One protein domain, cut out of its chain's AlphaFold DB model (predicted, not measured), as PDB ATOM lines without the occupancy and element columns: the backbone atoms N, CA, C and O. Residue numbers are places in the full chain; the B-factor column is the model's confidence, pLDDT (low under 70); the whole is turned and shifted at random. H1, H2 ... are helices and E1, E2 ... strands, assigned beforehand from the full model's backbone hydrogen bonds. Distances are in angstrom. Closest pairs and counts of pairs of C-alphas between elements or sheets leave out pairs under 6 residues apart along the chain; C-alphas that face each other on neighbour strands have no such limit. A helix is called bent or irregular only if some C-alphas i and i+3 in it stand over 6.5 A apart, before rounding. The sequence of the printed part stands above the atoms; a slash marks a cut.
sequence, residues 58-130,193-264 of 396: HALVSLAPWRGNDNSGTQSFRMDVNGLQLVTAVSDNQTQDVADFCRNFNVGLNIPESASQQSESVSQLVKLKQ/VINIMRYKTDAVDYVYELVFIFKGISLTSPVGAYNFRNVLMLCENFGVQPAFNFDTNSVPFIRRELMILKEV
ATOM      1  N   HIS A  58     638.428 501.689 481.226       56.75
ATOM      2  CA  HIS A  58     637.743 502.977 481.074       56.75
ATOM      3  C   HIS A  58     636.438 502.882 480.280       56.75
ATOM      4  O   HIS A  58     635.898 503.909 479.872       56.75
ATOM      5  N   ALA A  59     635.947 501.671 480.007       70.31
ATOM      6  CA  ALA A  59     634.668 501.519 479.338       70.31
ATOM      7  C   ALA A  59     633.535 501.796 480.329       70.31
ATOM      8  O   ALA A  59     633.434 501.146 481.371       70.31
ATOM      9  N   LEU A  60     632.666 502.741 479.986       78.12
ATOM     10  CA  LEU A  60     631.446 503.009 480.734       78.12
ATOM     11  C   LEU A  60     630.282 502.378 479.991       78.12
ATOM     12  O   LEU A  60     630.054 502.667 478.819       78.12
ATOM     13  N   VAL A  61     629.539 501.521 480.681       85.69
ATOM     14  CA  VAL A  61     628.342 500.898 480.129       85.69
ATOM     15  C   VAL A  61     627.126 501.478 480.831       85.69
ATOM     16  O   VAL A  61     627.098 501.582 482.057       85.69
ATOM     17  N   SER A  62     626.120 501.882 480.062       85.19
ATOM     18  CA  SER A  62     624.884 502.434 480.604       85.19
ATOM     19  C   SER A  62     623.639 501.903 479.910       85.19
ATOM     20  O   SER A  62     623.672 501.496 478.748       85.19
ATOM     21  N   LEU A  63     622.540 501.905 480.658       85.19
ATOM     22  CA  LEU A  63     621.214 501.522 480.192       85.19
ATOM     23  C   LEU A  63     620.258 502.676 480.483       85.19
ATOM     24  O   LEU A  63     620.114 503.087 481.632       85.19
ATOM     25  N   ALA A  64     619.629 503.225 479.451       78.62
ATOM     26  CA  ALA A  64     618.704 504.349 479.564       78.62
ATOM     27  C   ALA A  64     617.398 504.056 478.812       78.62
ATOM     28  O   ALA A  64     617.393 503.215 477.916       78.62
ATOM     29  N   PRO A  65     616.284 504.744 479.109       72.88
ATOM     30  CA  PRO A  65     615.073 504.629 478.300       72.88
ATOM     31  C   PRO A  65     615.358 505.015 476.840       72.88
ATOM     32  O   PRO A  65     616.050 506.008 476.581       72.88
ATOM     33  N   TRP A  66     614.852 504.240 475.876       71.62
ATOM     34  CA  TRP A  66     615.022 504.575 474.462       71.62
ATOM     35  C   TRP A  66     614.228 505.842 474.119       71.62
ATOM     36  O   TRP A  66     613.030 505.935 474.396       71.62
ATOM     37  N   ARG A  67     614.876 506.844 473.507       59.41
ATOM     38  CA  ARG A  67     614.191 508.088 473.128       59.41
ATOM     39  C   ARG A  67     613.145 507.795 472.048       59.41
ATOM     40  O   ARG A  67     613.506 507.431 470.933       59.41
ATOM     41  N   GLY A  68     611.871 508.024 472.368       56.25
ATOM     42  CA  GLY A  68     610.795 508.123 471.376       56.25
ATOM     43  C   GLY A  68     609.668 507.090 471.452       56.25
ATOM     44  O   GLY A  68     608.851 507.096 470.541       56.25
ATOM     45  N   ASN A  69     609.586 506.231 472.477       49.31
ATOM     46  CA  ASN A  69     608.380 505.426 472.728       49.31
ATOM     47  C   ASN A  69     608.346 504.863 474.159       49.31
ATOM     48  O   ASN A  69     608.955 503.828 474.440       49.31
ATOM     49  N   ASP A  70     607.550 505.493 475.025       51.97
ATOM     50  CA  ASP A  70     607.395 505.146 476.448       51.97
ATOM     51  C   ASP A  70     606.716 503.778 476.701       51.97
ATOM     52  O   ASP A  70     606.625 503.333 477.840       51.97
ATOM     53  N   ASN A  71     606.275 503.074 475.648       53.72
ATOM     54  CA  ASN A  71     605.482 501.837 475.743       53.72
ATOM     55  C   ASN A  71     606.165 500.572 475.186       53.72
ATOM     56  O   ASN A  71     605.502 499.547 475.041       53.72
ATOM     57  N   SER A  72     607.451 500.613 474.819       58.56
ATOM     58  CA  SER A  72     608.056 499.542 473.998       58.56
ATOM     59  C   SER A  72     608.935 498.517 474.728       58.56
ATOM     60  O   SER A  72     609.502 497.660 474.054       58.56
ATOM     61  N   GLY A  73     609.089 498.571 476.062       67.94
ATOM     62  CA  GLY A  73     609.988 497.642 476.786       67.94
ATOM     63  C   GLY A  73     611.413 497.616 476.203       67.94
ATOM     64  O   GLY A  73     612.095 496.594 476.214       67.94
ATOM     65  N   THR A  74     611.809 498.727 475.569       80.06
ATOM     66  CA  THR A  74     613.044 498.869 474.800       80.06
ATOM     67  C   THR A  74     613.906 499.931 475.460       80.06
ATOM     68  O   THR A  74     613.469 501.056 475.719       80.06
ATOM     69  N   GLN A  75     615.152 499.573 475.730       82.25
ATOM     70  CA  GLN A  75     616.136 500.396 476.413       82.25
ATOM     71  C   GLN A  75     617.306 500.687 475.471       82.25
ATOM     72  O   GLN A  75     617.661 499.892 474.605       82.25
ATOM     73  N   SER A  76     617.910 501.859 475.620       87.19
ATOM     74  CA  SER A  76     619.176 502.211 474.993       87.19
ATOM     75  C   SER A  76     620.313 501.645 475.824       87.19
ATOM     76  O   SER A  76     620.546 502.091 476.948       87.19
ATOM     77  N   PHE A  77     621.016 500.667 475.265       90.38
ATOM     78  CA  PHE A  77     622.257 500.151 475.816       90.38
ATOM     79  C   PHE A  77     623.429 500.862 475.145       90.38
ATOM     80  O   PHE A  77     623.548 500.861 473.917       90.38
ATOM     81  N   ARG A  78     624.280 501.499 475.948       90.94
ATOM     82  CA  ARG A  78     625.414 502.299 475.485       90.94
ATOM     83  C   ARG A  78     626.709 501.810 476.115       90.94
ATOM     84  O   ARG A  78     626.754 501.539 477.310       90.94
ATOM     85  N   MET A  79     627.768 501.793 475.315       89.38
ATOM     86  CA  MET A  79     629.148 501.620 475.747       89.38
ATOM     87  C   MET A  79     629.976 502.814 475.269       89.38
ATOM     88  O   MET A  79     630.109 503.035 474.065       89.38
ATOM     89  N   ASP A  80     630.554 503.559 476.202       82.38
ATOM     90  CA  ASP A  80     631.543 504.594 475.919       82.38
ATOM     91  C   ASP A  80     632.942 504.012 476.156       82.38
ATOM     92  O   ASP A  80     633.254 503.583 477.264       82.38
ATOM     93  N   VAL A  81     633.785 503.954 475.124       77.06
ATOM     94  CA  VAL A  81     635.129 503.346 475.193       77.06
ATOM     95  C   VAL A  81     636.071 504.005 474.196       77.06
ATOM     96  O   VAL A  81     635.704 504.217 473.046       77.06
ATOM     97  N   ASN A  82     637.299 504.332 474.607       70.38
ATOM     98  CA  ASN A  82     638.300 504.989 473.749       70.38
ATOM     99  C   ASN A  82     637.773 506.271 473.058       70.38
ATOM    100  O   ASN A  82     638.162 506.579 471.937       70.38
ATOM    101  N   GLY A  83     636.821 506.985 473.671       71.44
ATOM    102  CA  GLY A  83     636.147 508.136 473.051       71.44
ATOM    103  C   GLY A  83     635.130 507.789 471.949       71.44
ATOM    104  O   GLY A  83     634.575 508.695 471.331       71.44
ATOM    105  N   LEU A  84     634.868 506.506 471.690       78.44
ATOM    106  CA  LEU A  84     633.731 506.039 470.896       78.44
ATOM    107  C   LEU A  84     632.497 505.931 471.781       78.44
ATOM    108  O   LEU A  84     632.585 505.461 472.912       78.44
ATOM    109  N   GLN A  85     631.348 506.294 471.219       87.19
ATOM    110  CA  GLN A  85     630.046 506.020 471.815       87.19
ATOM    111  C   GLN A  85     629.365 504.972 470.951       87.19
ATOM    112  O   GLN A  85     628.957 505.276 469.825       87.19
ATOM    113  N   LEU A  86     629.285 503.745 471.448       93.00
ATOM    114  CA  LEU A  86     628.566 502.677 470.780       93.00
ATOM    115  C   LEU A  86     627.199 502.510 471.436       93.00
ATOM    116  O   LEU A  86     627.090 502.536 472.661       93.00
ATOM    117  N   VAL A  87     626.151 502.368 470.633       93.38
ATOM    118  CA  VAL A  87     624.770 502.328 471.120       93.38
ATOM    119  C   VAL A  87     623.992 501.241 470.392       93.38
ATOM    120  O   VAL A  87     624.229 500.973 469.219       93.38
ATOM    121  N   THR A  88     623.047 500.621 471.088       92.94
ATOM    122  CA  THR A  88     622.000 499.797 470.488       92.94
ATOM    123  C   THR A  88     620.704 499.931 471.274       92.94
ATOM    124  O   THR A  88     620.698 500.357 472.431       92.94
ATOM    125  N   ALA A  89     619.599 499.571 470.637       89.38
ATOM    126  CA  ALA A  89     618.377 499.234 471.342       89.38
ATOM    127  C   ALA A  89     618.483 497.790 471.855       89.38
ATOM    128  O   ALA A  89     618.975 496.917 471.136       89.38
ATOM    129  N   VAL A  90     618.036 497.550 473.084       87.81
ATOM    130  CA  VAL A  90     617.847 496.216 473.665       87.81
ATOM    131  C   VAL A  90     616.426 496.106 474.193       87.81
ATOM    132  O   VAL A  90     615.897 497.070 474.744       87.81
ATOM    133  N   SER A  91     615.800 494.949 474.022       83.31
ATOM    134  CA  SER A  91     614.480 494.662 474.592       83.31
ATOM    135  C   SER A  91     614.585 493.844 475.880       83.31
ATOM    136  O   SER A  91     615.617 493.229 476.150       83.31
ATOM    137  N   ASP A  92     613.503 493.782 476.657       76.12
ATOM    138  CA  ASP A  92     613.453 493.051 477.936       76.12
ATOM    139  C   ASP A  92     613.909 491.578 477.839       76.12
ATOM    140  O   ASP A  92     614.507 491.034 478.771       76.12
ATOM    141  N   ASN A  93     613.698 490.922 476.692       81.88
ATOM    142  CA  ASN A  93     614.151 489.547 476.437       81.88
ATOM    143  C   ASN A  93     615.683 489.399 476.295       81.88
ATOM    144  O   ASN A  93     616.178 488.280 476.386       81.88
ATOM    145  N   GLN A  94     616.430 490.493 476.117       84.06
ATOM    146  CA  GLN A  94     617.898 490.520 476.033       84.06
ATOM    147  C   GLN A  94     618.558 490.849 477.383       84.06
ATOM    148  O   GLN A  94     619.759 491.101 477.456       84.06
ATOM    149  N   THR A  95     617.792 490.816 478.479       80.56
ATOM    150  CA  THR A  95     618.285 491.055 479.847       80.56
ATOM    151  C   THR A  95     619.490 490.175 480.203       80.56
ATOM    152  O   THR A  95     620.469 490.667 480.769       80.56
ATOM    153  N   GLN A  96     619.454 488.887 479.843       81.94
ATOM    154  CA  GLN A  96     620.562 487.966 480.107       81.94
ATOM    155  C   GLN A  96     621.796 488.295 479.254       81.94
ATOM    156  O   GLN A  96     622.907 488.265 479.776       81.94
ATOM    157  N   ASP A  97     621.604 488.674 477.989       86.50
ATOM    158  CA  ASP A  97     622.690 489.055 477.078       86.50
ATOM    159  C   ASP A  97     623.419 490.313 477.577       86.50
ATOM    160  O   ASP A  97     624.649 490.363 477.594       86.50
ATOM    161  N   VAL A  98     622.677 491.313 478.074       86.12
ATOM    162  CA  VAL A  98     623.242 492.526 478.694       86.12
ATOM    163  C   VAL A  98     624.017 492.188 479.969       86.12
ATOM    164  O   VAL A  98     625.124 492.696 480.182       86.12
ATOM    165  N   ALA A  99     623.468 491.316 480.819       80.81
ATOM    166  CA  ALA A  99     624.157 490.872 482.024       80.81
ATOM    167  C   ALA A  99     625.440 490.097 481.683       80.81
ATOM    168  O   ALA A  99     626.486 490.335 482.288       80.81
ATOM    169  N   ASP A 100     625.397 489.208 480.692       80.38
ATOM    170  CA  ASP A 100     626.556 488.460 480.211       80.38
ATOM    171  C   ASP A 100     627.613 489.385 479.615       80.38
ATOM    172  O   ASP A 100     628.793 489.229 479.931       80.38
ATOM    173  N   PHE A 101     627.205 490.376 478.822       84.19
ATOM    174  CA  PHE A 101     628.087 491.413 478.296       84.19
ATOM    175  C   PHE A 101     628.852 492.106 479.432       84.19
ATOM    176  O   PHE A 101     630.085 492.110 479.439       84.19
ATOM    177  N   CYS A 102     628.135 492.636 480.428       80.69
ATOM    178  CA  CYS A 102     628.744 493.386 481.528       80.69
ATOM    179  C   CYS A 102     629.651 492.505 482.398       80.69
ATOM    180  O   CYS A 102     630.756 492.917 482.755       80.69
ATOM    181  N   ARG A 103     629.217 491.273 482.702       75.69
ATOM    182  CA  ARG A 103     629.988 490.325 483.519       75.69
ATOM    183  C   ARG A 103     631.278 489.884 482.834       75.69
ATOM    184  O   ARG A 103     632.313 489.860 483.488       75.69
ATOM    185  N   ASN A 104     631.241 489.580 481.534       75.44
ATOM    186  CA  ASN A 104     632.433 489.147 480.794       75.44
ATOM    187  C   ASN A 104     633.481 490.265 480.699       75.44
ATOM    188  O   ASN A 104     634.676 490.009 480.818       75.44
ATOM    189  N   PHE A 105     633.042 491.512 480.539       72.75
ATOM    190  CA  PHE A 105     633.947 492.657 480.520       72.75
ATOM    191  C   PHE A 105     634.319 493.183 481.909       72.75
ATOM    192  O   PHE A 105     635.170 494.067 482.007       72.75
ATOM    193  N   ASN A 106     633.722 492.636 482.974       70.06
ATOM    194  CA  ASN A 106     633.849 493.122 484.347       70.06
ATOM    195  C   ASN A 106     633.633 494.648 484.445       70.06
ATOM    196  O   ASN A 106     634.382 495.365 485.113       70.06
ATOM    197  N   VAL A 107     632.616 495.141 483.735       72.94
ATOM    198  CA  VAL A 107     632.230 496.558 483.687       72.94
ATOM    199  C   VAL A 107     630.955 496.770 484.494       72.94
ATOM    200  O   VAL A 107     630.018 495.972 484.438       72.94
ATOM    201  N   GLY A 108     630.922 497.856 485.265       73.44
ATOM    202  CA  GLY A 108     629.719 498.263 485.981       73.44
ATOM    203  C   GLY A 108     628.648 498.754 485.011       73.44
ATOM    204  O   GLY A 108     628.951 499.484 484.068       73.44
ATOM    205  N   LEU A 109     627.395 498.373 485.261       82.19
ATOM    206  CA  LEU A 109     626.244 498.876 484.520       82.19
ATOM    207  C   LEU A 109     625.683 500.115 485.224       82.19
ATOM    208  O   LEU A 109     625.193 500.017 486.350       82.19
ATOM    209  N   ASN A 110     625.749 501.271 484.568       81.12
ATOM    210  CA  ASN A 110     625.161 502.507 485.071       81.12
ATOM    211  C   ASN A 110     623.699 502.639 484.618       81.12
ATOM    212  O   ASN A 110     623.407 502.630 483.421       81.12
ATOM    213  N   ILE A 111     622.786 502.781 485.576       73.38
ATOM    214  CA  ILE A 111     621.345 502.897 485.336       73.38
ATOM    215  C   ILE A 111     620.891 504.209 485.978       73.38
ATOM    216  O   ILE A 111     621.004 504.346 487.198       73.38
ATOM    217  N   PRO A 112     620.394 505.185 485.197       67.56
ATOM    218  CA  PRO A 112     619.850 506.422 485.741       67.56
ATOM    219  C   PRO A 112     618.721 506.129 486.735       67.56
ATOM    220  O   PRO A 112     617.911 505.234 486.503       67.56
ATOM    221  N   GLU A 113     618.608 506.924 487.803       62.03
ATOM    222  CA  GLU A 113     617.561 506.752 488.827       62.03
ATOM    223  C   GLU A 113     616.146 506.714 488.228       62.03
ATOM    224  O   GLU A 113     615.294 505.960 488.693       62.03
ATOM    225  N   SER A 114     615.910 507.438 487.129       57.66
ATOM    226  CA  SER A 114     614.640 507.449 486.398       57.66
ATOM    227  C   SER A 114     614.290 506.129 485.690       57.66
ATOM    228  O   SER A 114     613.148 505.960 485.280       57.66
ATOM    229  N   ALA A 115     615.245 505.209 485.518       57.28
ATOM    230  CA  ALA A 115     615.058 503.891 484.897       57.28
ATOM    231  C   ALA A 115     615.041 502.733 485.918       57.28
ATOM    232  O   ALA A 115     614.814 501.577 485.557       57.28
ATOM    233  N   SER A 116     615.261 503.037 487.201       54.34
ATOM    234  CA  SER A 116     615.489 502.050 488.262       54.34
ATOM    235  C   SER A 116     614.342 501.049 488.453       54.34
ATOM    236  O   SER A 116     614.612 499.864 488.601       54.34
ATOM    237  N   GLN A 117     613.077 501.472 488.352       55.22
ATOM    238  CA  GLN A 117     611.923 500.594 488.615       55.22
ATOM    239  C   GLN A 117     611.698 499.487 487.563       55.22
ATOM    240  O   GLN A 117     611.050 498.491 487.872       55.22
ATOM    241  N   GLN A 118     612.215 499.628 486.333       55.31
ATOM    242  CA  GLN A 118     612.052 498.633 485.254       55.31
ATOM    243  C   GLN A 118     613.312 497.779 485.022       55.31
ATOM    244  O   GLN A 118     613.209 496.663 484.520       55.31
ATOM    245  N   SER A 119     614.500 498.256 485.417       61.41
ATOM    246  CA  SER A 119     615.796 497.597 485.158       61.41
ATOM    247  C   SER A 119     616.409 496.897 486.390       61.41
ATOM    248  O   SER A 119     617.595 496.543 486.392       61.41
ATOM    249  N   GLU A 120     615.628 496.686 487.456       63.78
ATOM    250  CA  GLU A 120     616.077 496.015 488.689       63.78
ATOM    251  C   GLU A 120     616.562 494.577 488.442       63.78
ATOM    252  O   GLU A 120     617.562 494.159 489.029       63.78
ATOM    253  N   SER A 121     615.926 493.842 487.525       65.94
ATOM    254  CA  SER A 121     616.297 492.464 487.165       65.94
ATOM    255  C   SER A 121     617.697 492.382 486.541       65.94
ATOM    256  O   SER A 121     618.533 491.604 486.999       65.94
ATOM    257  N   VAL A 122     617.998 493.237 485.556       65.88
ATOM    258  CA  VAL A 122     619.323 493.330 484.913       65.88
ATOM    259  C   VAL A 122     620.382 493.712 485.950       65.88
ATOM    260  O   VAL A 122     621.446 493.099 486.021       65.88
ATOM    261  N   SER A 123     620.073 494.684 486.812       66.31
ATOM    262  CA  SER A 123     620.972 495.137 487.881       66.31
ATOM    263  C   SER A 123     621.332 494.018 488.854       66.31
ATOM    264  O   SER A 123     622.484 493.896 489.275       66.31
ATOM    265  N   GLN A 124     620.345 493.206 489.237       66.69
ATOM    266  CA  GLN A 124     620.553 492.054 490.108       66.69
ATOM    267  C   GLN A 124     621.407 490.989 489.417       66.69
ATOM    268  O   GLN A 124     622.349 490.490 490.029       66.69
ATOM    269  N   LEU A 125     621.159 490.704 488.134       65.94
ATOM    270  CA  LEU A 125     621.942 489.740 487.356       65.94
ATOM    271  C   LEU A 125     623.402 490.173 487.165       65.94
ATOM    272  O   LEU A 125     624.302 489.343 487.276       65.94
ATOM    273  N   VAL A 126     623.664 491.467 486.950       64.69
ATOM    274  CA  VAL A 126     625.034 492.011 486.872       64.69
ATOM    275  C   VAL A 126     625.768 491.883 488.212       64.69
ATOM    276  O   VAL A 126     626.969 491.620 488.235       64.69
ATOM    277  N   LYS A 127     625.059 492.017 489.343       65.31
ATOM    278  CA  LYS A 127     625.633 491.850 490.694       65.31
ATOM    279  C   LYS A 127     625.957 490.393 491.046       65.31
ATOM    280  O   LYS A 127     626.721 490.166 491.987       65.31
ATOM    281  N   LEU A 128     625.417 489.410 490.320       57.69
ATOM    282  CA  LEU A 128     625.773 488.002 490.504       57.69
ATOM    283  C   LEU A 128     627.200 487.769 489.991       57.69
ATOM    284  O   LEU A 128     627.457 487.686 488.790       57.69
ATOM    285  N   LYS A 129     628.137 487.669 490.938       54.47
ATOM    286  CA  LYS A 129     629.589 487.725 490.708       54.47
ATOM    287  C   LYS A 129     630.211 486.557 489.936       54.47
ATOM    288  O   LYS A 129     631.423 486.566 489.751       54.47
ATOM    289  N   GLN A 130     629.459 485.553 489.499       53.59
ATOM    290  CA  GLN A 130     630.049 484.393 488.832       53.59
ATOM    291  C   GLN A 130     629.218 483.996 487.617       53.59
ATOM    292  O   GLN A 130     628.065 483.586 487.726       53.59
ATOM    293  N   VAL A 193     633.250 490.438 467.484       89.31
ATOM    294  CA  VAL A 193     633.349 490.736 466.053       89.31
ATOM    295  C   VAL A 193     633.284 492.245 465.877       89.31
ATOM    296  O   VAL A 193     632.328 492.880 466.319       89.31
ATOM    297  N   ILE A 194     634.303 492.812 465.231       92.88
ATOM    298  CA  ILE A 194     634.396 494.244 464.949       92.88
ATOM    299  C   ILE A 194     634.411 494.453 463.438       92.88
ATOM    300  O   ILE A 194     635.418 494.201 462.774       92.88
ATOM    301  N   ASN A 195     633.288 494.931 462.910       94.06
ATOM    302  CA  ASN A 195     633.096 495.187 461.488       94.06
ATOM    303  C   ASN A 195     632.920 496.679 461.228       94.06
ATOM    304  O   ASN A 195     632.285 497.381 462.008       94.06
ATOM    305  N   ILE A 196     633.424 497.153 460.096       95.00
ATOM    306  CA  ILE A 196     633.150 498.492 459.591       95.00
ATOM    307  C   ILE A 196     632.363 498.338 458.302       95.00
ATOM    308  O   ILE A 196     632.839 497.787 457.304       95.00
ATOM    309  N   MET A 197     631.133 498.820 458.362       92.75
ATOM    310  CA  MET A 197     630.148 498.736 457.304       92.75
ATOM    311  C   MET A 197     630.108 500.059 456.551       92.75
ATOM    312  O   MET A 197     630.115 501.124 457.162       92.75
ATOM    313  N   ARG A 198     630.059 500.003 455.221       91.81
ATOM    314  CA  ARG A 198     629.806 501.160 454.358       91.81
ATOM    315  C   ARG A 198     628.399 501.074 453.789       91.81
ATOM    316  O   ARG A 198     628.073 500.109 453.096       91.81
ATOM    317  N   TYR A 199     627.616 502.122 454.003       87.94
ATOM    318  CA  TYR A 199     626.281 502.281 453.438       87.94
ATOM    319  C   TYR A 199     626.247 503.471 452.492       87.94
ATOM    320  O   TYR A 199     626.946 504.467 452.686       87.94
ATOM    321  N   LYS A 200     625.427 503.361 451.451       82.69
ATOM    322  CA  LYS A 200     625.140 504.469 450.544       82.69
ATOM    323  C   LYS A 200     623.919 505.212 451.072       82.69
ATOM    324  O   LYS A 200     622.911 504.570 451.350       82.69
ATOM    325  N   THR A 201     624.012 506.530 451.203       78.44
ATOM    326  CA  THR A 201     622.859 507.366 451.559       78.44
ATOM    327  C   THR A 201     622.183 507.931 450.313       78.44
ATOM    328  O   THR A 201     622.782 507.991 449.234       78.44
ATOM    329  N   ASP A 202     620.942 508.388 450.476       75.75
ATOM    330  CA  ASP A 202     620.172 509.047 449.415       75.75
ATOM    331  C   ASP A 202     620.838 510.348 448.926       75.75
ATOM    332  O   ASP A 202     620.646 510.758 447.784       75.75
ATOM    333  N   ALA A 203     621.685 510.961 449.761       68.00
ATOM    334  CA  ALA A 203     622.420 512.193 449.482       68.00
ATOM    335  C   ALA A 203     623.743 511.982 448.711       68.00
ATOM    336  O   ALA A 203     624.579 512.877 448.676       68.00
ATOM    337  N   VAL A 204     623.944 510.818 448.076       60.78
ATOM    338  CA  VAL A 204     625.152 510.425 447.305       60.78
ATOM    339  C   VAL A 204     626.398 510.148 448.165       60.78
ATOM    340  O   VAL A 204     627.286 509.421 447.715       60.78
ATOM    341  N   ASP A 205     626.437 510.601 449.418       76.75
ATOM    342  CA  ASP A 205     627.535 510.325 450.344       76.75
ATOM    343  C   ASP A 205     627.492 508.906 450.935       76.75
ATOM    344  O   ASP A 205     626.431 508.310 451.170       76.75
ATOM    345  N   TYR A 206     628.680 508.360 451.200       84.56
ATOM    346  CA  TYR A 206     628.851 507.112 451.938       84.56
ATOM    347  C   TYR A 206     628.958 507.381 453.437       84.56
ATOM    348  O   TYR A 206     629.760 508.210 453.867       84.56
ATOM    349  N   VAL A 207     628.213 506.615 454.231       89.00
ATOM    350  CA  VAL A 207     628.332 506.589 455.692       89.00
ATOM    351  C   VAL A 207     629.041 505.309 456.100       89.00
ATOM    352  O   VAL A 207     628.774 504.236 455.553       89.00
ATOM    353  N   TYR A 208     629.955 505.435 457.057       92.25
ATOM    354  CA  TYR A 208     630.671 504.313 457.642       92.25
ATOM    355  C   TYR A 208     630.181 504.102 459.066       92.25
ATOM    356  O   TYR A 208     630.022 505.061 459.821       92.25
ATOM    357  N   GLU A 209     629.959 502.854 459.437       94.06
ATOM    358  CA  GLU A 209     629.467 502.478 460.754       94.06
ATOM    359  C   GLU A 209     630.301 501.327 461.301       94.06
ATOM    360  O   GLU A 209     630.535 500.326 460.627       94.06
ATOM    361  N   LEU A 210     630.751 501.478 462.536       95.94
ATOM    362  CA  LEU A 210     631.307 500.413 463.346       95.94
ATOM    363  C   LEU A 210     630.151 499.552 463.851       95.94
ATOM    364  O   LEU A 210     629.237 500.081 464.471       95.94
ATOM    365  N   VAL A 211     630.241 498.243 463.656       96.06
ATOM    366  CA  VAL A 211     629.360 497.230 464.240       96.06
ATOM    367  C   VAL A 211     630.205 496.342 465.151       96.06
ATOM    368  O   VAL A 211     631.089 495.618 464.689       96.06
ATOM    369  N   PHE A 212     629.944 496.425 466.451       94.12
ATOM    370  CA  PHE A 212     630.593 495.657 467.507       94.12
ATOM    371  C   PHE A 212     629.621 494.600 468.031       94.12
ATOM    372  O   PHE A 212     628.603 494.940 468.628       94.12
ATOM    373  N   ILE A 213     629.929 493.320 467.825       91.38
ATOM    374  CA  ILE A 213     629.057 492.209 468.219       91.38
ATOM    375  C   ILE A 213     629.726 491.392 469.316       91.38
ATOM    376  O   ILE A 213     630.826 490.863 469.134       91.38
ATOM    377  N   PHE A 214     629.031 491.242 470.440       87.75
ATOM    378  CA  PHE A 214     629.482 490.430 471.558       87.75
ATOM    379  C   PHE A 214     628.297 489.881 472.354       87.75
ATOM    380  O   PHE A 214     627.403 490.635 472.724       87.75
ATOM    381  N   LYS A 215     628.304 488.568 472.635       82.50
ATOM    382  CA  LYS A 215     627.296 487.881 473.474       82.50
ATOM    383  C   LYS A 215     625.845 488.267 473.135       82.50
ATOM    384  O   LYS A 215     625.083 488.650 474.006       82.50
ATOM    385  N   GLY A 216     625.482 488.214 471.852       83.12
ATOM    386  CA  GLY A 216     624.116 488.519 471.394       83.12
ATOM    387  C   GLY A 216     623.773 490.012 471.305       83.12
ATOM    388  O   GLY A 216     622.745 490.361 470.733       83.12
ATOM    389  N   ILE A 217     624.649 490.901 471.782       90.69
ATOM    390  CA  ILE A 217     624.490 492.353 471.687       90.69
ATOM    391  C   ILE A 217     625.288 492.888 470.494       90.69
ATOM    392  O   ILE A 217     626.473 492.587 470.344       90.69
ATOM    393  N   SER A 218     624.643 493.706 469.656       94.50
ATOM    394  CA  SER A 218     625.258 494.381 468.508       94.50
ATOM    395  C   SER A 218     625.203 495.891 468.701       94.50
ATOM    396  O   SER A 218     624.168 496.504 468.483       94.50
ATOM    397  N   LEU A 219     626.316 496.488 469.106       94.88
ATOM    398  CA  LEU A 219     626.469 497.924 469.307       94.88
ATOM    399  C   LEU A 219     626.964 498.600 468.026       94.88
ATOM    400  O   LEU A 219     627.848 498.058 467.360       94.88
ATOM    401  N   THR A 220     626.464 499.799 467.710       95.50
ATOM    402  CA  THR A 220     626.941 500.558 466.545       95.50
ATOM    403  C   THR A 220     627.440 501.959 466.873       95.50
ATOM    404  O   THR A 220     627.067 502.552 467.886       95.50
ATOM    405  N   SER A 221     628.338 502.486 466.037       93.50
ATOM    406  CA  SER A 221     628.872 503.849 466.154       93.50
ATOM    407  C   SER A 221     629.250 504.408 464.777       93.50
ATOM    408  O   SER A 221     629.804 503.667 463.965       93.50
ATOM    409  N   PRO A 222     629.003 505.696 464.476       90.06
ATOM    410  CA  PRO A 222     629.447 506.289 463.219       90.06
ATOM    411  C   PRO A 222     630.977 506.337 463.141       90.06
ATOM    412  O   PRO A 222     631.653 506.638 464.124       90.06
ATOM    413  N   VAL A 223     631.528 506.095 461.954       89.19
ATOM    414  CA  VAL A 223     632.970 506.117 461.685       89.19
ATOM    415  C   VAL A 223     633.298 507.212 460.678       89.19
ATOM    416  O   VAL A 223     632.668 507.351 459.632       89.19
ATOM    417  N   GLY A 224     634.335 507.980 460.981       81.00
ATOM    418  CA  GLY A 224     634.886 509.010 460.118       81.00
ATOM    419  C   GLY A 224     636.375 509.211 460.374       81.00
ATOM    420  O   GLY A 224     636.984 508.557 461.222       81.00
ATOM    421  N   ALA A 225     636.968 510.158 459.648       72.44
ATOM    422  CA  ALA A 225     638.403 510.431 459.722       72.44
ATOM    423  C   ALA A 225     638.897 510.746 461.147       72.44
ATOM    424  O   ALA A 225     639.998 510.350 461.507       72.44
ATOM    425  N   TYR A 226     638.075 511.410 461.962       71.00
ATOM    426  CA  TYR A 226     638.460 511.862 463.301       71.00
ATOM    427  C   TYR A 226     638.359 510.792 464.395       71.00
ATOM    428  O   TYR A 226     638.924 510.981 465.464       71.00
ATOM    429  N   ASN A 227     637.636 509.691 464.166       68.81
ATOM    430  CA  ASN A 227     637.414 508.665 465.192       68.81
ATOM    431  C   ASN A 227     637.797 507.246 464.748       68.81
ATOM    432  O   ASN A 227     637.786 506.337 465.574       68.81
ATOM    433  N   PHE A 228     638.188 507.036 463.485       81.38
ATOM    434  CA  PHE A 228     638.642 505.726 463.012       81.38
ATOM    435  C   PHE A 228     639.850 505.209 463.806       81.38
ATOM    436  O   PHE A 228     639.928 504.020 464.109       81.38
ATOM    437  N   ARG A 229     640.728 506.112 464.259       74.38
ATOM    438  CA  ARG A 229     641.815 505.798 465.197       74.38
ATOM    439  C   ARG A 229     641.306 505.108 466.466       74.38
ATOM    440  O   ARG A 229     641.860 504.098 466.889       74.38
ATOM    441  N   ASN A 230     640.202 505.592 467.027       76.56
ATOM    442  CA  ASN A 230     639.603 505.021 468.231       76.56
ATOM    443  C   ASN A 230     639.025 503.623 467.980       76.56
ATOM    444  O   ASN A 230     639.055 502.777 468.875       76.56
ATOM    445  N   VAL A 231     638.557 503.353 466.755       84.25
ATOM    446  CA  VAL A 231     638.128 502.008 466.334       84.25
ATOM    447  C   VAL A 231     639.315 501.051 466.301       84.25
ATOM    448  O   VAL A 231     639.219 499.934 466.797       84.25
ATOM    449  N   LEU A 232     640.461 501.500 465.791       80.06
ATOM    450  CA  LEU A 232     641.688 500.705 465.785       80.06
ATOM    451  C   LEU A 232     642.189 500.412 467.207       80.06
ATOM    452  O   LEU A 232     642.579 499.284 467.496       80.06
ATOM    453  N   MET A 233     642.094 501.384 468.120       74.69
ATOM    454  CA  MET A 233     642.368 501.156 469.546       74.69
ATOM    455  C   MET A 233     641.406 500.143 470.168       74.69
ATOM    456  O   MET A 233     641.811 499.316 470.981       74.69
ATOM    457  N   LEU A 234     640.126 500.186 469.786       80.69
ATOM    458  CA  LEU A 234     639.144 499.205 470.239       80.69
ATOM    459  C   LEU A 234     639.532 497.798 469.767       80.69
ATOM    460  O   LEU A 234     639.562 496.880 470.574       80.69
ATOM    461  N   CYS A 235     639.899 497.637 468.494       81.00
ATOM    462  CA  CYS A 235     640.409 496.381 467.943       81.00
ATOM    463  C   CYS A 235     641.638 495.862 468.708       81.00
ATOM    464  O   CYS A 235     641.676 494.694 469.102       81.00
ATOM    465  N   GLU A 236     642.595 496.740 469.001       74.62
ATOM    466  CA  GLU A 236     643.810 496.415 469.753       74.62
ATOM    467  C   GLU A 236     643.514 496.001 471.207       74.62
ATOM    468  O   GLU A 236     644.143 495.071 471.726       74.62
ATOM    469  N   ASN A 237     642.514 496.606 471.859       74.88
ATOM    470  CA  ASN A 237     642.072 496.192 473.197       74.88
ATOM    471  C   ASN A 237     641.666 494.712 473.235       74.88
ATOM    472  O   ASN A 237     641.908 494.055 474.245       74.88
ATOM    473  N   PHE A 238     641.116 494.179 472.140       76.25
ATOM    474  CA  PHE A 238     640.715 492.775 472.011       76.25
ATOM    475  C   PHE A 238     641.727 491.902 471.260       76.25
ATOM    476  O   PHE A 238     641.556 490.689 471.214       76.25
ATOM    477  N   GLY A 239     642.772 492.487 470.667       73.06
ATOM    478  CA  GLY A 239     643.697 491.759 469.797       73.06
ATOM    479  C   GLY A 239     643.040 491.224 468.522       73.06
ATOM    480  O   GLY A 239     643.477 490.205 467.992       73.06
ATOM    481  N   VAL A 240     641.982 491.882 468.043       80.44
ATOM    482  CA  VAL A 240     641.277 491.519 466.805       80.44
ATOM    483  C   VAL A 240     641.650 492.481 465.688       80.44
ATOM    484  O   VAL A 240     642.030 493.621 465.936       80.44
ATOM    485  N   GLN A 241     641.518 492.039 464.442       82.62
ATOM    486  CA  GLN A 241     641.630 492.926 463.287       82.62
ATOM    487  C   GLN A 241     640.240 493.451 462.910       82.62
ATOM    488  O   GLN A 241     639.280 492.676 462.959       82.62
ATOM    489  N   PRO A 242     640.103 494.731 462.519       86.06
ATOM    490  CA  PRO A 242     638.849 495.220 461.967       86.06
ATOM    491  C   PRO A 242     638.566 494.518 460.638       86.06
ATOM    492  O   PRO A 242     639.439 494.424 459.771       86.06
ATOM    493  N   ALA A 243     637.334 494.056 460.460       90.25
ATOM    494  CA  ALA A 243     636.849 493.569 459.177       90.25
ATOM    495  C   ALA A 243     636.049 494.662 458.456       90.25
ATOM    496  O   ALA A 243     635.430 495.524 459.078       90.25
ATOM    497  N   PHE A 244     636.072 494.637 457.126       92.50
ATOM    498  CA  PHE A 244     635.458 495.660 456.281       92.50
ATOM    499  C   PHE A 244     634.557 494.992 455.249       92.50
ATOM    500  O   PHE A 244     634.968 494.024 454.611       92.50
ATOM    501  N   ASN A 245     633.356 495.531 455.027       91.75
ATOM    502  CA  ASN A 245     632.485 495.077 453.933       91.75
ATOM    503  C   ASN A 245     632.740 495.829 452.607       91.75
ATOM    504  O   ASN A 245     631.913 495.807 451.695       91.75
ATOM    505  N   PHE A 246     633.875 496.521 452.502       90.00
ATOM    506  CA  PHE A 246     634.284 497.308 451.343       90.00
ATOM    507  C   PHE A 246     635.801 497.259 451.150       90.00
ATOM    508  O   PHE A 246     636.550 496.946 452.073       90.00
ATOM    509  N   ASP A 247     636.259 497.626 449.950       86.31
ATOM    510  CA  ASP A 247     637.684 497.806 449.670       86.31
ATOM    511  C   ASP A 247     638.236 499.023 450.427       86.31
ATOM    512  O   ASP A 247     637.897 500.174 450.128       86.31
ATOM    513  N   THR A 248     639.106 498.771 451.401       80.50
ATOM    514  CA  THR A 248     639.716 499.794 452.259       80.50
ATOM    515  C   THR A 248     640.581 500.784 451.485       80.50
ATOM    516  O   THR A 248     640.700 501.936 451.902       80.50
ATOM    517  N   ASN A 249     641.123 500.398 450.323       80.25
ATOM    518  CA  ASN A 249     641.919 501.297 449.487       80.25
ATOM    519  C   ASN A 249     641.086 502.421 448.863       80.25
ATOM    520  O   ASN A 249     641.635 503.478 448.545       80.25
ATOM    521  N   SER A 250     639.773 502.210 448.726       79.94
ATOM    522  CA  SER A 250     638.835 503.198 448.184       79.94
ATOM    523  C   SER A 250     638.487 504.324 449.168       79.94
ATOM    524  O   SER A 250     637.827 505.287 448.782       79.94
ATOM    525  N   VAL A 251     638.940 504.235 450.426       87.38
ATOM    526  CA  VAL A 251     638.592 505.179 451.496       87.38
ATOM    527  C   VAL A 251     639.862 505.826 452.066       87.38
ATOM    528  O   VAL A 251     640.557 505.202 452.871       87.38
ATOM    529  N   PRO A 252     640.191 507.081 451.689       84.19
ATOM    530  CA  PRO A 252     641.495 507.684 451.977       84.19
ATOM    531  C   PRO A 252     641.894 507.710 453.455       84.19
ATOM    532  O   PRO A 252     643.044 507.405 453.768       84.19
ATOM    533  N   PHE A 253     640.970 508.042 454.365       80.62
ATOM    534  CA  PHE A 253     641.284 508.123 455.797       80.62
ATOM    535  C   PHE A 253     641.533 506.741 456.416       80.62
ATOM    536  O   PHE A 253     642.460 506.592 457.205       80.62
ATOM    537  N   ILE A 254     640.771 505.719 456.007       86.38
ATOM    538  CA  ILE A 254     640.965 504.335 456.464       86.38
ATOM    539  C   ILE A 254     642.297 503.809 455.958       86.38
ATOM    540  O   ILE A 254     643.105 503.306 456.732       86.38
ATOM    541  N   ARG A 255     642.553 503.979 454.658       83.62
ATOM    542  CA  ARG A 255     643.811 503.576 454.038       83.62
ATOM    543  C   ARG A 255     645.005 504.227 454.738       83.62
ATOM    544  O   ARG A 255     645.957 503.527 455.060       83.62
ATOM    545  N   ARG A 256     644.942 505.540 454.989       75.06
ATOM    546  CA  ARG A 256     645.998 506.291 455.682       75.06
ATOM    547  C   ARG A 256     646.273 505.711 457.066       75.06
ATOM    548  O   ARG A 256     647.415 505.390 457.353       75.06
ATOM    549  N   GLU A 257     645.247 505.535 457.892       71.44
ATOM    550  CA  GLU A 257     645.419 505.025 459.257       71.44
ATOM    551  C   GLU A 257     645.891 503.564 459.296       71.44
ATOM    552  O   GLU A 257     646.716 503.208 460.131       71.44
ATOM    553  N   LEU A 258     645.436 502.716 458.366       77.25
ATOM    554  CA  LEU A 258     645.930 501.341 458.255       77.25
ATOM    555  C   LEU A 258     647.384 501.280 457.763       77.25
ATOM    556  O   LEU A 258     648.130 500.413 458.211       77.25
ATOM    557  N   MET A 259     647.799 502.172 456.854       68.25
ATOM    558  CA  MET A 259     649.212 502.305 456.477       68.25
ATOM    559  C   MET A 259     650.037 502.805 457.656       68.25
ATOM    560  O   MET A 259     651.053 502.200 457.959       68.25
ATOM    561  N   ILE A 260     649.555 503.820 458.379       62.16
ATOM    562  CA  ILE A 260     650.191 504.297 459.608       62.16
ATOM    563  C   ILE A 260     650.347 503.135 460.588       62.16
ATOM    564  O   ILE A 260     651.441 502.907 461.058       62.16
ATOM    565  N   LEU A 261     649.329 502.317 460.848       61.34
ATOM    566  CA  LEU A 261     649.503 501.151 461.727       61.34
ATOM    567  C   LEU A 261     650.541 500.130 461.230       61.34
ATOM    568  O   LEU A 261     651.137 499.431 462.044       61.34
ATOM    569  N   LYS A 262     650.731 500.007 459.913       57.06
ATOM    570  CA  LYS A 262     651.704 499.084 459.308       57.06
ATOM    571  C   LYS A 262     653.129 499.646 459.271       57.06
ATOM    572  O   LYS A 262     654.074 498.877 459.394       57.06
ATOM    573  N   GLU A 263     653.276 500.951 459.063       46.19
ATOM    574  CA  GLU A 263     654.554 501.653 458.859       46.19
ATOM    575  C   GLU A 263     655.057 502.335 460.139       46.19
ATOM    576  O   GLU A 263     656.256 502.415 460.401       46.19
ATOM    577  N   VAL A 264     654.127 502.812 460.960       44.28
ATOM    578  CA  VAL A 264     654.358 503.527 462.207       44.28
ATOM    579  C   VAL A 264     654.201 502.534 463.347       44.28
ATOM    580  O   VAL A 264     653.107 502.193 463.793       44.28
TER     581      VAL A 264
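AT A GLANCE: This is residues 58 to 130 and 193 to 264 of the 396 residues of an uncharacterized protein of Buttiauxella agrestis (UniProt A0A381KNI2). Two small antiparallel sheets of three strands, E1 E2 E3 and E4 E5 E6, sit side by side with edge strands E3 and E6 close together in the middle. Helix H1 packs on the first sheet and H3 on the second, while H2 and H4 lie at the two far ends of the long axis. The 145 printed residues, mixed in class, hold four named helices and six named strands in the order E1 E2 E3 H1 H2 E4 E5 E6 H3 H4. The whole is compact, with a radius of gyration of the C-alphas of 16.9 A and spans of 49 by 37 by 22 A.

HOW THE PARTS SIT: Start with E1, residues 60 to 65, E2, residues 74 to 81, and E3, residues 84 to 91: a meander, each strand the antiparallel neighbour of the one before. Look for N 62 and O 78, 2.8 A apart, between E1 and E2, and N 79 and O 86, 2.8 A, between E2 and E3. H1, residues 92 to 105, is on one face of this strongly twisted sheet, in two layers, at a height over the sheet of 6.6 A. H2, residues 120 to 127, touches H1 at a shallow tilt of 21 degrees, the same way; their closest C-alphas are those of Ala 99 and Val 126, 5.1 A apart. Beyond the cut, E4, residues 193 to 200, E5, residues 206 to 214, and E6, residues 217 to 223, make a second strongly twisted meander; find N 197 and O 209, 2.8 A, and N 212 and O 219, 2.8 A. The closest C-alphas of E3 and E6 are those of Leu 86 and Ser 221, 4.8 A apart. H3, residues 228 to 238, makes two layers with this second sheet, over E4 and E5 at a height of 10.0 A. H4, residues 252 to 263, only just touches H3, with 3 pairs of C-alphas within 8 A, the closest Arg 229 and Glu 257 at 7.0 A, through residues 254 to 257 alone. Each O i to N i+4 pair is within hydrogen-bond range in H2, H3 and H4; in H1 8 of 10 are.

IN THESE COORDINATES: Find C-alpha 60 at (631.446, 503.009, 480.734), where E1 begins. E2 measures 22.5 A and E3 22.7 A. H1 runs 20.7 A and is irregular: C-alphas 93 and 96 are 7.6 A apart. E4 measures 22.3 A and E5 25.8 A. H4 ends at C-alpha 263, (654.554, 501.653, 458.859).

THE WHOLE: The two C-alphas farthest apart, Gln 117 and Glu 263, are 52.0 A apart. Residues 131 to 192 are not printed, and C-alphas 130 and 193 are 23.9 A apart across the cut. The links H1 to H2 and H3 to H4 are long. Mean pLDDT of the printed part is 77.4; among the residues under 70 are 67 to 73, 112 to 130 and 259 to 264.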